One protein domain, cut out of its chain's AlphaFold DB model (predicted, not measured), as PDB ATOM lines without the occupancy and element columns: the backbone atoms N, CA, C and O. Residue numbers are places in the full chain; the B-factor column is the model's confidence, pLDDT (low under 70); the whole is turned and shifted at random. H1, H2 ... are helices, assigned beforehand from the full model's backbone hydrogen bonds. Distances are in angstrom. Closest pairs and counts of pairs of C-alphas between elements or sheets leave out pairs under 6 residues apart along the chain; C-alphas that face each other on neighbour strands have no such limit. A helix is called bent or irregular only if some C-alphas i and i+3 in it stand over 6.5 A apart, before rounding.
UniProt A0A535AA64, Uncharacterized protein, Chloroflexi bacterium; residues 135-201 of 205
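What this domain is: This is residues 135 to 201 of the 205 residues of an uncharacterized protein of Chloroflexi bacterium (UniProt A0A535AA64). A long, gently bent helix, H2, makes the longest axis, and a shorter helix, H1, meets its first arm at a slant, with residues 135 to 145 sticking out to the side. The 67 printed residues, all helix by class, hold two named helices, H1 then H2, and no named strand. The whole is extended, with a radius of gyration of the C-alphas of 19.4 A and spans of 61 by 31 by 14 A.

How they stand to each other: By its hydrogen bonds H2, residues 156 to 198, was assigned as one helix, but it is bent: C-alphas 170 and 173 are 6.5 A apart. Its arms, H2a, residues 156 to 170, and H2b, residues 173 to 198, stand at a shallow tilt of 24 degrees. H1, residues 135 to 150, touches H2a with residues 147 to 150 alone; the closest C-alphas, of Leu 150 and Leu 162, are 4.8 A apart. They run opposite ways at a steep tilt of 54 degrees. H1 and H2b are apart. In H1, H2a and H2b every O i to N i+4 pair is within hydrogen-bond range.

Where its parts are: H2b measures 37.3 A, ending at C-alpha 198 (0.430, -10.293, -5.405); H2a measures 20.9 A. H1 measures 23.0 A from C-alpha 135 (42.343, -34.513, -5.343).

The domain as a whole: The farthest C-alphas, of Gly 156 and Gly 199, are 61.6 A apart. The printed part has no cut; the link from H1 to H2 is tight. Residues 197, 199 and 201 have pLDDT under 70.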
ATOM      1  N   THR A 135      42.749 -33.315  -6.099       84.50
ATOM      2  CA  THR A 135      42.343 -34.513  -5.343       84.50
ATOM      3  C   THR A 135      40.835 -34.756  -5.429       84.50
ATOM      4  O   THR A 135      40.392 -35.892  -5.594       84.50
ATOM      5  N   GLU A 136      40.039 -33.687  -5.399       86.62
ATOM      6  CA  GLU A 136      38.582 -33.738  -5.510       86.62
ATOM      7  C   GLU A 136      38.131 -34.323  -6.852       86.62
ATOM      8  O   GLU A 136      37.207 -35.133  -6.898       86.62
ATOM      9  N   MET A 137      38.802 -33.969  -7.953       85.25
ATOM     10  CA  MET A 137      38.447 -34.469  -9.284       85.25
ATOM     11  C   MET A 137      38.746 -35.963  -9.425       85.25
ATOM     12  O   MET A 137      37.961 -36.699 -10.021       85.25
ATOM     13  N   ILE A 138      39.869 -36.418  -8.866       86.25
ATOM     14  CA  ILE A 138      40.248 -37.836  -8.883       86.25
ATOM     15  C   ILE A 138      39.219 -38.657  -8.104       86.25
ATOM     16  O   ILE A 138      38.768 -39.691  -8.596       86.25
ATOM     17  N   LEU A 139      38.801 -38.172  -6.930       89.44
ATOM     18  CA  LEU A 139      37.752 -38.808  -6.132       89.44
ATOM     19  C   LEU A 139      36.428 -38.871  -6.899       89.44
ATOM     20  O   LEU A 139      35.844 -39.946  -7.007       89.44
ATOM     21  N   LEU A 140      35.988 -37.760  -7.498       87.75
ATOM     22  CA  LEU A 140      34.755 -37.717  -8.288       87.75
ATOM     23  C   LEU A 140      34.785 -38.691  -9.471       87.75
ATOM     24  O   LEU A 140      33.797 -39.386  -9.722       87.75
ATOM     25  N   LEU A 141      35.908 -38.768 -10.187       87.69
ATOM     26  CA  LEU A 141      36.050 -39.673 -11.322       87.69
ATOM     27  C   LEU A 141      36.075 -41.138 -10.876       87.69
ATOM     28  O   LEU A 141      35.432 -41.973 -11.509       87.69
ATOM     29  N   ALA A 142      36.759 -41.446  -9.771       89.44
ATOM     30  CA  ALA A 142      36.779 -42.785  -9.193       89.44
ATOM     31  C   ALA A 142      35.371 -43.228  -8.769       89.44
ATOM     32  O   ALA A 142      34.919 -44.301  -9.165       89.44
ATOM     33  N   THR A 143      34.641 -42.381  -8.036       88.56
ATOM     34  CA  THR A 143      33.257 -42.663  -7.632       88.56
ATOM     35  C   THR A 143      32.347 -42.843  -8.846       88.56
ATOM     36  O   THR A 143      31.584 -43.805  -8.901       88.56
ATOM     37  N   SER A 144      32.457 -41.971  -9.850       86.25
ATOM     38  CA  SER A 144      31.665 -42.077 -11.081       86.25
ATOM     39  C   SER A 144      31.973 -43.365 -11.848       86.25
ATOM     40  O   SER A 144      31.058 -44.024 -12.332       86.25
ATOM     41  N   GLY A 145      33.246 -43.765 -11.915       88.56
ATOM     42  CA  GLY A 145      33.669 -45.022 -12.533       88.56
ATOM     43  C   GLY A 145      33.073 -46.247 -11.840       88.56
ATOM     44  O   GLY A 145      32.584 -47.147 -12.517       88.56
ATOM     45  N   VAL A 146      33.035 -46.253 -10.501       90.06
ATOM     46  CA  VAL A 146      32.365 -47.312  -9.727       90.06
ATOM     47  C   VAL A 146      30.876 -47.365 -10.057       90.06
ATOM     48  O   VAL A 146      30.356 -48.443 -10.325       90.06
ATOM     49  N   VAL A 147      30.191 -46.218 -10.097       87.88
ATOM     50  CA  VAL A 147      28.763 -46.173 -10.449       87.88
ATOM     51  C   VAL A 147      28.530 -46.718 -11.857       87.88
ATOM     52  O   VAL A 147      27.684 -47.585 -12.031       87.88
ATOM     53  N   VAL A 148      29.313 -46.291 -12.850       88.06
ATOM     54  CA  VAL A 148      29.213 -46.825 -14.220       88.06
ATOM     55  C   VAL A 148      29.444 -48.338 -14.239       88.06
ATOM     56  O   VAL A 148      28.717 -49.047 -14.928       88.06
ATOM     57  N   MET A 149      30.395 -48.845 -13.448       89.12
ATOM     58  CA  MET A 149      30.669 -50.279 -13.335       89.12
ATOM     59  C   MET A 149      29.474 -51.071 -12.782       89.12
ATOM     60  O   MET A 149      29.197 -52.168 -13.264       89.12
ATOM     61  N   LEU A 150      28.745 -50.516 -11.808       88.62
ATOM     62  CA  LEU A 150      27.540 -51.139 -11.241       88.62
ATOM     63  C   LEU A 150      26.412 -51.286 -12.273       88.62
ATOM     64  O   LEU A 150      25.626 -52.223 -12.182       88.62
ATOM     65  N   LEU A 151      26.344 -50.389 -13.261       84.12
ATOM     66  CA  LEU A 151      25.297 -50.382 -14.285       84.12
ATOM     67  C   LEU A 151      25.560 -51.357 -15.450       84.12
ATOM     68  O   LEU A 151      24.733 -51.447 -16.360       84.12
ATOM     69  N   LEU A 152      26.684 -52.087 -15.463       87.00
ATOM     70  CA  LEU A 152      26.973 -53.041 -16.536       87.00
ATOM     71  C   LEU A 152      26.015 -54.247 -16.479       87.00
ATOM     72  O   LEU A 152      25.955 -54.929 -15.453       87.00
ATOM     73  N   PRO A 153      25.330 -54.588 -17.589       81.62
ATOM     74  CA  PRO A 153      24.461 -55.758 -17.650       81.62
ATOM     75  C   PRO A 153      25.307 -57.038 -17.756       81.62
ATOM     76  O   PRO A 153      25.567 -57.549 -18.845       81.62
ATOM     77  N   LEU A 154      25.773 -57.544 -16.612       85.81
ATOM     78  CA  LEU A 154      26.504 -58.806 -16.495       85.81
ATOM     79  C   LEU A 154      25.579 -59.931 -16.011       85.81
ATOM     80  O   LEU A 154      24.677 -59.709 -15.210       85.81
ATOM     81  N   GLY A 155      25.805 -61.152 -16.503       83.94
ATOM     82  CA  GLY A 155      25.054 -62.344 -16.097       83.94
ATOM     83  C   GLY A 155      25.687 -63.097 -14.919       83.94
ATOM     84  O   GLY A 155      26.875 -62.948 -14.623       83.94
ATOM     85  N   GLY A 156      24.901 -63.959 -14.270       87.44
ATOM     86  CA  GLY A 156      25.349 -64.818 -13.166       87.44
ATOM     87  C   GLY A 156      25.484 -64.091 -11.821       87.44
ATOM     88  O   GLY A 156      25.055 -62.952 -11.665       87.44
ATOM     89  N   LYS A 157      26.119 -64.747 -10.837       83.56
ATOM     90  CA  LYS A 157      26.235 -64.234  -9.455       83.56
ATOM     91  C   LYS A 157      26.916 -62.864  -9.361       83.56
ATOM     92  O   LYS A 157      26.547 -62.058  -8.519       83.56
ATOM     93  N   ALA A 158      27.902 -62.591 -10.216       83.31
ATOM     94  CA  ALA A 158      28.545 -61.277 -10.268       83.31
ATOM     95  C   ALA A 158      27.571 -60.182 -10.742       83.31
ATOM     96  O   ALA A 158      27.589 -59.076 -10.211       83.31
ATOM     97  N   GLY A 159      26.683 -60.511 -11.686       86.88
ATOM     98  CA  GLY A 159      25.618 -59.625 -12.152       86.88
ATOM     99  C   GLY A 159      24.604 -59.277 -11.067       86.88
ATOM    100  O   GLY A 159      24.239 -58.116 -10.930       86.88
ATOM    101  N   GLU A 160      24.205 -60.251 -10.244       86.88
ATOM    102  CA  GLU A 160      23.279 -60.024  -9.122       86.88
ATOM    103  C   GLU A 160      23.844 -59.025  -8.101       86.88
ATOM    104  O   GLU A 160      23.138 -58.114  -7.668       86.88
ATOM    105  N   TRP A 161      25.133 -59.145  -7.758       87.75
ATOM    106  CA  TRP A 161      25.805 -58.207  -6.851       87.75
ATOM    107  C   TRP A 161      25.915 -56.794  -7.435       87.75
ATOM    108  O   TRP A 161      25.663 -55.819  -6.727       87.75
ATOM    109  N   LEU A 162      26.264 -56.672  -8.720       89.25
ATOM    110  CA  LEU A 162      26.339 -55.373  -9.396       89.25
ATOM    111  C   LEU A 162      24.957 -54.718  -9.504       89.25
ATOM    112  O   LEU A 162      24.818 -53.544  -9.167       89.25
ATOM    113  N   ALA A 163      23.929 -55.490  -9.865       88.06
ATOM    114  CA  ALA A 163      22.550 -55.023  -9.936       88.06
ATOM    115  C   ALA A 163      22.020 -54.570  -8.566       88.06
ATOM    116  O   ALA A 163      21.355 -53.539  -8.480       88.06
ATOM    117  N   ALA A 164      22.354 -55.279  -7.481       90.19
ATOM    118  CA  ALA A 164      22.009 -54.854  -6.124       90.19
ATOM    119  C   ALA A 164      22.680 -53.519  -5.755       90.19
ATOM    120  O   ALA A 164      22.034 -52.634  -5.188       90.19
ATOM    121  N   GLY A 165      23.955 -53.345  -6.117       90.38
ATOM    122  CA  GLY A 165      24.670 -52.084  -5.929       90.38
ATOM    123  C   GLY A 165      24.066 -50.936  -6.743       90.38
ATOM    124  O   GLY A 165      23.824 -49.862  -6.195       90.38
ATOM    125  N   ALA A 166      23.761 -51.166  -8.023       88.38
ATOM    126  CA  ALA A 166      23.085 -50.191  -8.879       88.38
ATOM    127  C   ALA A 166      21.708 -49.803  -8.321       88.38
ATOM    128  O   ALA A 166      21.401 -48.618  -8.221       88.38
ATOM    129  N   GLY A 167      20.924 -50.786  -7.869       90.81
ATOM    130  CA  GLY A 167      19.619 -50.551  -7.253       90.81
ATOM    131  C   GLY A 167      19.709 -49.722  -5.971       90.81
ATOM    132  O   GLY A 167      18.886 -48.833  -5.748       90.81
ATOM    133  N   TRP A 168      20.733 -49.934  -5.139       92.81
ATOM    134  CA  TRP A 168      20.959 -49.092  -3.960       92.81
ATOM    135  C   TRP A 168      21.293 -47.645  -4.350       92.81
ATOM    136  O   TRP A 168      20.720 -46.712  -3.784       92.81
ATOM    137  N   VAL A 169      22.159 -47.442  -5.353       90.56
ATOM    138  CA  VAL A 169      22.488 -46.104  -5.881       90.56
ATOM    139  C   VAL A 169      21.243 -45.405  -6.444       90.56
ATOM    140  O   VAL A 169      21.034 -44.215  -6.205       90.56
ATOM    141  N   GLU A 170      20.387 -46.128  -7.158       89.00
ATOM    142  CA  GLU A 170      19.155 -45.575  -7.719       89.00
ATOM    143  C   GLU A 170      18.166 -45.152  -6.621       89.00
ATOM    144  O   GLU A 170      17.646 -44.034  -6.614       89.00
ATOM    145  N   THR A 171      17.932 -46.033  -5.650       92.38
ATOM    146  CA  THR A 171      16.883 -45.857  -4.635       92.38
ATOM    147  C   THR A 171      17.260 -44.921  -3.490       92.38
ATOM    148  O   THR A 171      16.363 -44.332  -2.874       92.38
ATOM    149  N   VAL A 172      18.555 -44.759  -3.199       92.06
ATOM    150  CA  VAL A 172      19.038 -43.942  -2.078       92.06
ATOM    151  C   VAL A 172      19.569 -42.583  -2.558       92.06
ATOM    152  O   VAL A 172      18.815 -41.609  -2.455       92.06
ATOM    153  N   PRO A 173      20.806 -42.445  -3.083       89.56
ATOM    154  CA  PRO A 173      21.341 -41.134  -3.432       89.56
ATOM    155  C   PRO A 173      20.620 -40.510  -4.627       89.56
ATOM    156  O   PRO A 173      20.251 -39.337  -4.558       89.56
ATOM    157  N   LEU A 174      20.360 -41.269  -5.697       89.25
ATOM    158  CA  LEU A 174      19.746 -40.713  -6.901       89.25
ATOM    159  C   LEU A 174      18.294 -40.289  -6.644       89.25
ATOM    160  O   LEU A 174      17.919 -39.152  -6.935       89.25
ATOM    161  N   ALA A 175      17.494 -41.146  -6.008       91.12
ATOM    162  CA  ALA A 175      16.143 -40.774  -5.599       91.12
ATOM    163  C   ALA A 175      16.136 -39.623  -4.576       91.12
ATOM    164  O   ALA A 175      15.217 -38.807  -4.585       91.12
ATOM    165  N   GLY A 176      17.144 -39.517  -3.702       92.56
ATOM    166  CA  GLY A 176      17.327 -38.367  -2.811       92.56
ATOM    167  C   GLY A 176      17.509 -37.054  -3.576       92.56
ATOM    168  O   GLY A 176      16.800 -36.083  -3.304       92.56
ATOM    169  N   VAL A 177      18.388 -37.042  -4.583       91.62
ATOM    170  CA  VAL A 177      18.603 -35.886  -5.471       91.62
ATOM    171  C   VAL A 177      17.316 -35.511  -6.202       91.62
ATOM    172  O   VAL A 177      16.930 -34.345  -6.188       91.62
ATOM    173  N   PHE A 178      16.611 -36.482  -6.788       89.19
ATOM    174  CA  PHE A 178      15.350 -36.213  -7.484       89.19
ATOM    175  C   PHE A 178      14.265 -35.667  -6.555       89.19
ATOM    176  O   PHE A 178      13.575 -34.721  -6.921       89.19
ATOM    177  N   ARG A 179      14.137 -36.199  -5.335       89.75
ATOM    178  CA  ARG A 179      13.210 -35.651  -4.331       89.75
ATOM    179  C   ARG A 179      13.563 -34.205  -3.985       89.75
ATOM    180  O   ARG A 179      12.677 -33.358  -3.984       89.75
ATOM    181  N   GLY A 180      14.842 -33.909  -3.751       93.38
ATOM    182  CA  GLY A 180      15.313 -32.545  -3.497       93.38
ATOM    183  C   GLY A 180      15.027 -31.592  -4.661       93.38
ATOM    184  O   GLY A 180      14.524 -30.491  -4.444       93.38
ATOM    185  N   LEU A 181      15.266 -32.036  -5.897       93.62
ATOM    186  CA  LEU A 181      14.944 -31.288  -7.114       93.62
ATOM    187  C   LEU A 181      13.445 -30.980  -7.200       93.62
ATOM    188  O   LEU A 181      13.077 -29.833  -7.429       93.62
ATOM    189  N   LEU A 182      12.583 -31.979  -6.987       91.94
ATOM    190  CA  LEU A 182      11.130 -31.804  -7.035       91.94
ATOM    191  C   LEU A 182      10.638 -30.823  -5.969       91.94
ATOM    192  O   LEU A 182       9.805 -29.969  -6.269       91.94
ATOM    193  N   ILE A 183      11.188 -30.891  -4.754       91.12
ATOM    194  CA  ILE A 183      10.898 -29.920  -3.692       91.12
ATOM    195  C   ILE A 183      11.332 -28.515  -4.130       91.12
ATOM    196  O   ILE A 183      10.555 -27.570  -4.015       91.12
ATOM    197  N   GLY A 184      12.540 -28.367  -4.682       92.06
ATOM    198  CA  GLY A 184      13.043 -27.083  -5.176       92.06
ATOM    199  C   GLY A 184      12.165 -26.489  -6.281       92.06
ATOM    200  O   GLY A 184      11.791 -25.318  -6.215       92.06
ATOM    201  N   VAL A 185      11.770 -27.305  -7.259       92.44
ATOM    202  CA  VAL A 185      10.848 -26.907  -8.335       92.44
ATOM    203  C   VAL A 185       9.493 -26.490  -7.765       92.44
ATOM    204  O   VAL A 185       8.961 -25.456  -8.168       92.44
ATOM    205  N   ALA A 186       8.954 -27.234  -6.797       85.12
ATOM    206  CA  ALA A 186       7.690 -26.895  -6.149       85.12
ATOM    207  C   ALA A 186       7.758 -25.551  -5.402       85.12
ATOM    208  O   ALA A 186       6.824 -24.752  -5.489       85.12
ATOM    209  N   ILE A 187       8.871 -25.264  -4.716       88.81
ATOM    210  CA  ILE A 187       9.094 -23.976  -4.042       88.81
ATOM    211  C   ILE A 187       9.140 -22.837  -5.065       88.81
ATOM    212  O   ILE A 187       8.440 -21.842  -4.893       88.81
ATOM    213  N   ILE A 188       9.913 -22.983  -6.148       89.12
ATOM    214  CA  ILE A 188      10.015 -21.955  -7.198       89.12
ATOM    215  C   ILE A 188       8.646 -21.708  -7.841       89.12
ATOM    216  O   ILE A 188       8.228 -20.559  -7.955       89.12
ATOM    217  N   ALA A 189       7.912 -22.766  -8.192       83.38
ATOM    218  CA  ALA A 189       6.568 -22.647  -8.747       83.38
ATOM    219  C   ALA A 189       5.610 -21.920  -7.786       83.38
ATOM    220  O   ALA A 189       4.853 -21.047  -8.211       83.38
ATOM    221  N   SER A 190       5.689 -22.219  -6.485       78.25
ATOM    222  CA  SER A 190       4.886 -21.556  -5.448       78.25
ATOM    223  C   SER A 190       5.239 -20.073  -5.299       78.25
ATOM    224  O   SER A 190       4.348 -19.238  -5.133       78.25
ATOM    225  N   LEU A 191       6.526 -19.720  -5.397       82.75
ATOM    226  CA  LEU A 191       6.994 -18.331  -5.373       82.75
ATOM    227  C   LEU A 191       6.510 -17.554  -6.599       82.75
ATOM    228  O   LEU A 191       5.971 -16.461  -6.441       82.75
ATOM    229  N   THR A 192       6.645 -18.119  -7.799       82.94
ATOM    230  CA  THR A 192       6.149 -17.501  -9.037       82.94
ATOM    231  C   THR A 192       4.636 -17.312  -8.983       82.94
ATOM    232  O   THR A 192       4.143 -16.217  -9.242       82.94
ATOM    233  N   ALA A 193       3.886 -18.329  -8.547       74.88
ATOM    234  CA  ALA A 193       2.447 -18.206  -8.339       74.88
ATOM    235  C   ALA A 193       2.118 -17.082  -7.342       74.88
ATOM    236  O   ALA A 193       1.262 -16.247  -7.620       74.88
ATOM    237  N   SER A 194       2.842 -16.996  -6.222       72.62
ATOM    238  CA  SER A 194       2.651 -15.940  -5.218       72.62
ATOM    239  C   SER A 194       2.948 -14.541  -5.767       72.62
ATOM    240  O   SER A 194       2.195 -13.611  -5.491       72.62
ATOM    241  N   ARG A 195       4.001 -14.373  -6.580       74.62
ATOM    242  CA  ARG A 195       4.328 -13.092  -7.236       74.62
ATOM    243  C   ARG A 195       3.247 -12.655  -8.214       74.62
ATOM    244  O   ARG A 195       2.830 -11.498  -8.180       74.62
ATOM    245  N   ILE A 196       2.746 -13.591  -9.019       72.12
ATOM    246  CA  ILE A 196       1.625 -13.354  -9.934       72.12
ATOM    247  C   ILE A 196       0.366 -12.964  -9.144       72.12
ATOM    248  O   ILE A 196      -0.323 -12.016  -9.523       72.12
ATOM    249  N   LEU A 197       0.082 -13.649  -8.028       64.62
ATOM    250  CA  LEU A 197      -1.067 -13.362  -7.161       64.62
ATOM    251  C   LEU A 197      -0.986 -11.967  -6.540       64.62
ATOM    252  O   LEU A 197      -1.964 -11.221  -6.584       64.62
ATOM    253  N   LEU A 198       0.176 -11.606  -5.998       71.56
ATOM    254  CA  LEU A 198       0.430 -10.293  -5.405       71.56
ATOM    255  C   LEU A 198       0.537  -9.175  -6.454       71.56
ATOM    256  O   LEU A 198       0.516  -8.002  -6.093       71.56
ATOM    257  N   GLY A 199       0.606  -9.526  -7.743       68.19
ATOM    258  CA  GLY A 199       0.682  -8.576  -8.848       68.19
ATOM    259  C   GLY A 199       2.046  -7.904  -9.000       68.19
ATOM    260  O   GLY A 199       2.109  -6.876  -9.660       68.19
ATOM    261  N   ILE A 200       3.101  -8.474  -8.409       74.00
ATOM    262  CA  ILE A 200       4.458  -7.902  -8.384       74.00
ATOM    263  C   ILE A 200       5.137  -8.017  -9.761       74.00
ATOM    264  O   ILE A 200       5.823  -7.096 -10.177       74.00
ATOM    265  N   ASP A 201       4.883  -9.094 -10.511       65.06
ATOM    266  CA  ASP A 201       5.456  -9.337 -11.856       65.06
ATOM    267  C   ASP A 201       4.798  -8.487 -12.973       65.06
ATOM    268  O   ASP A 201       4.820  -8.862 -14.141       65.06
TER     269      ASP A 201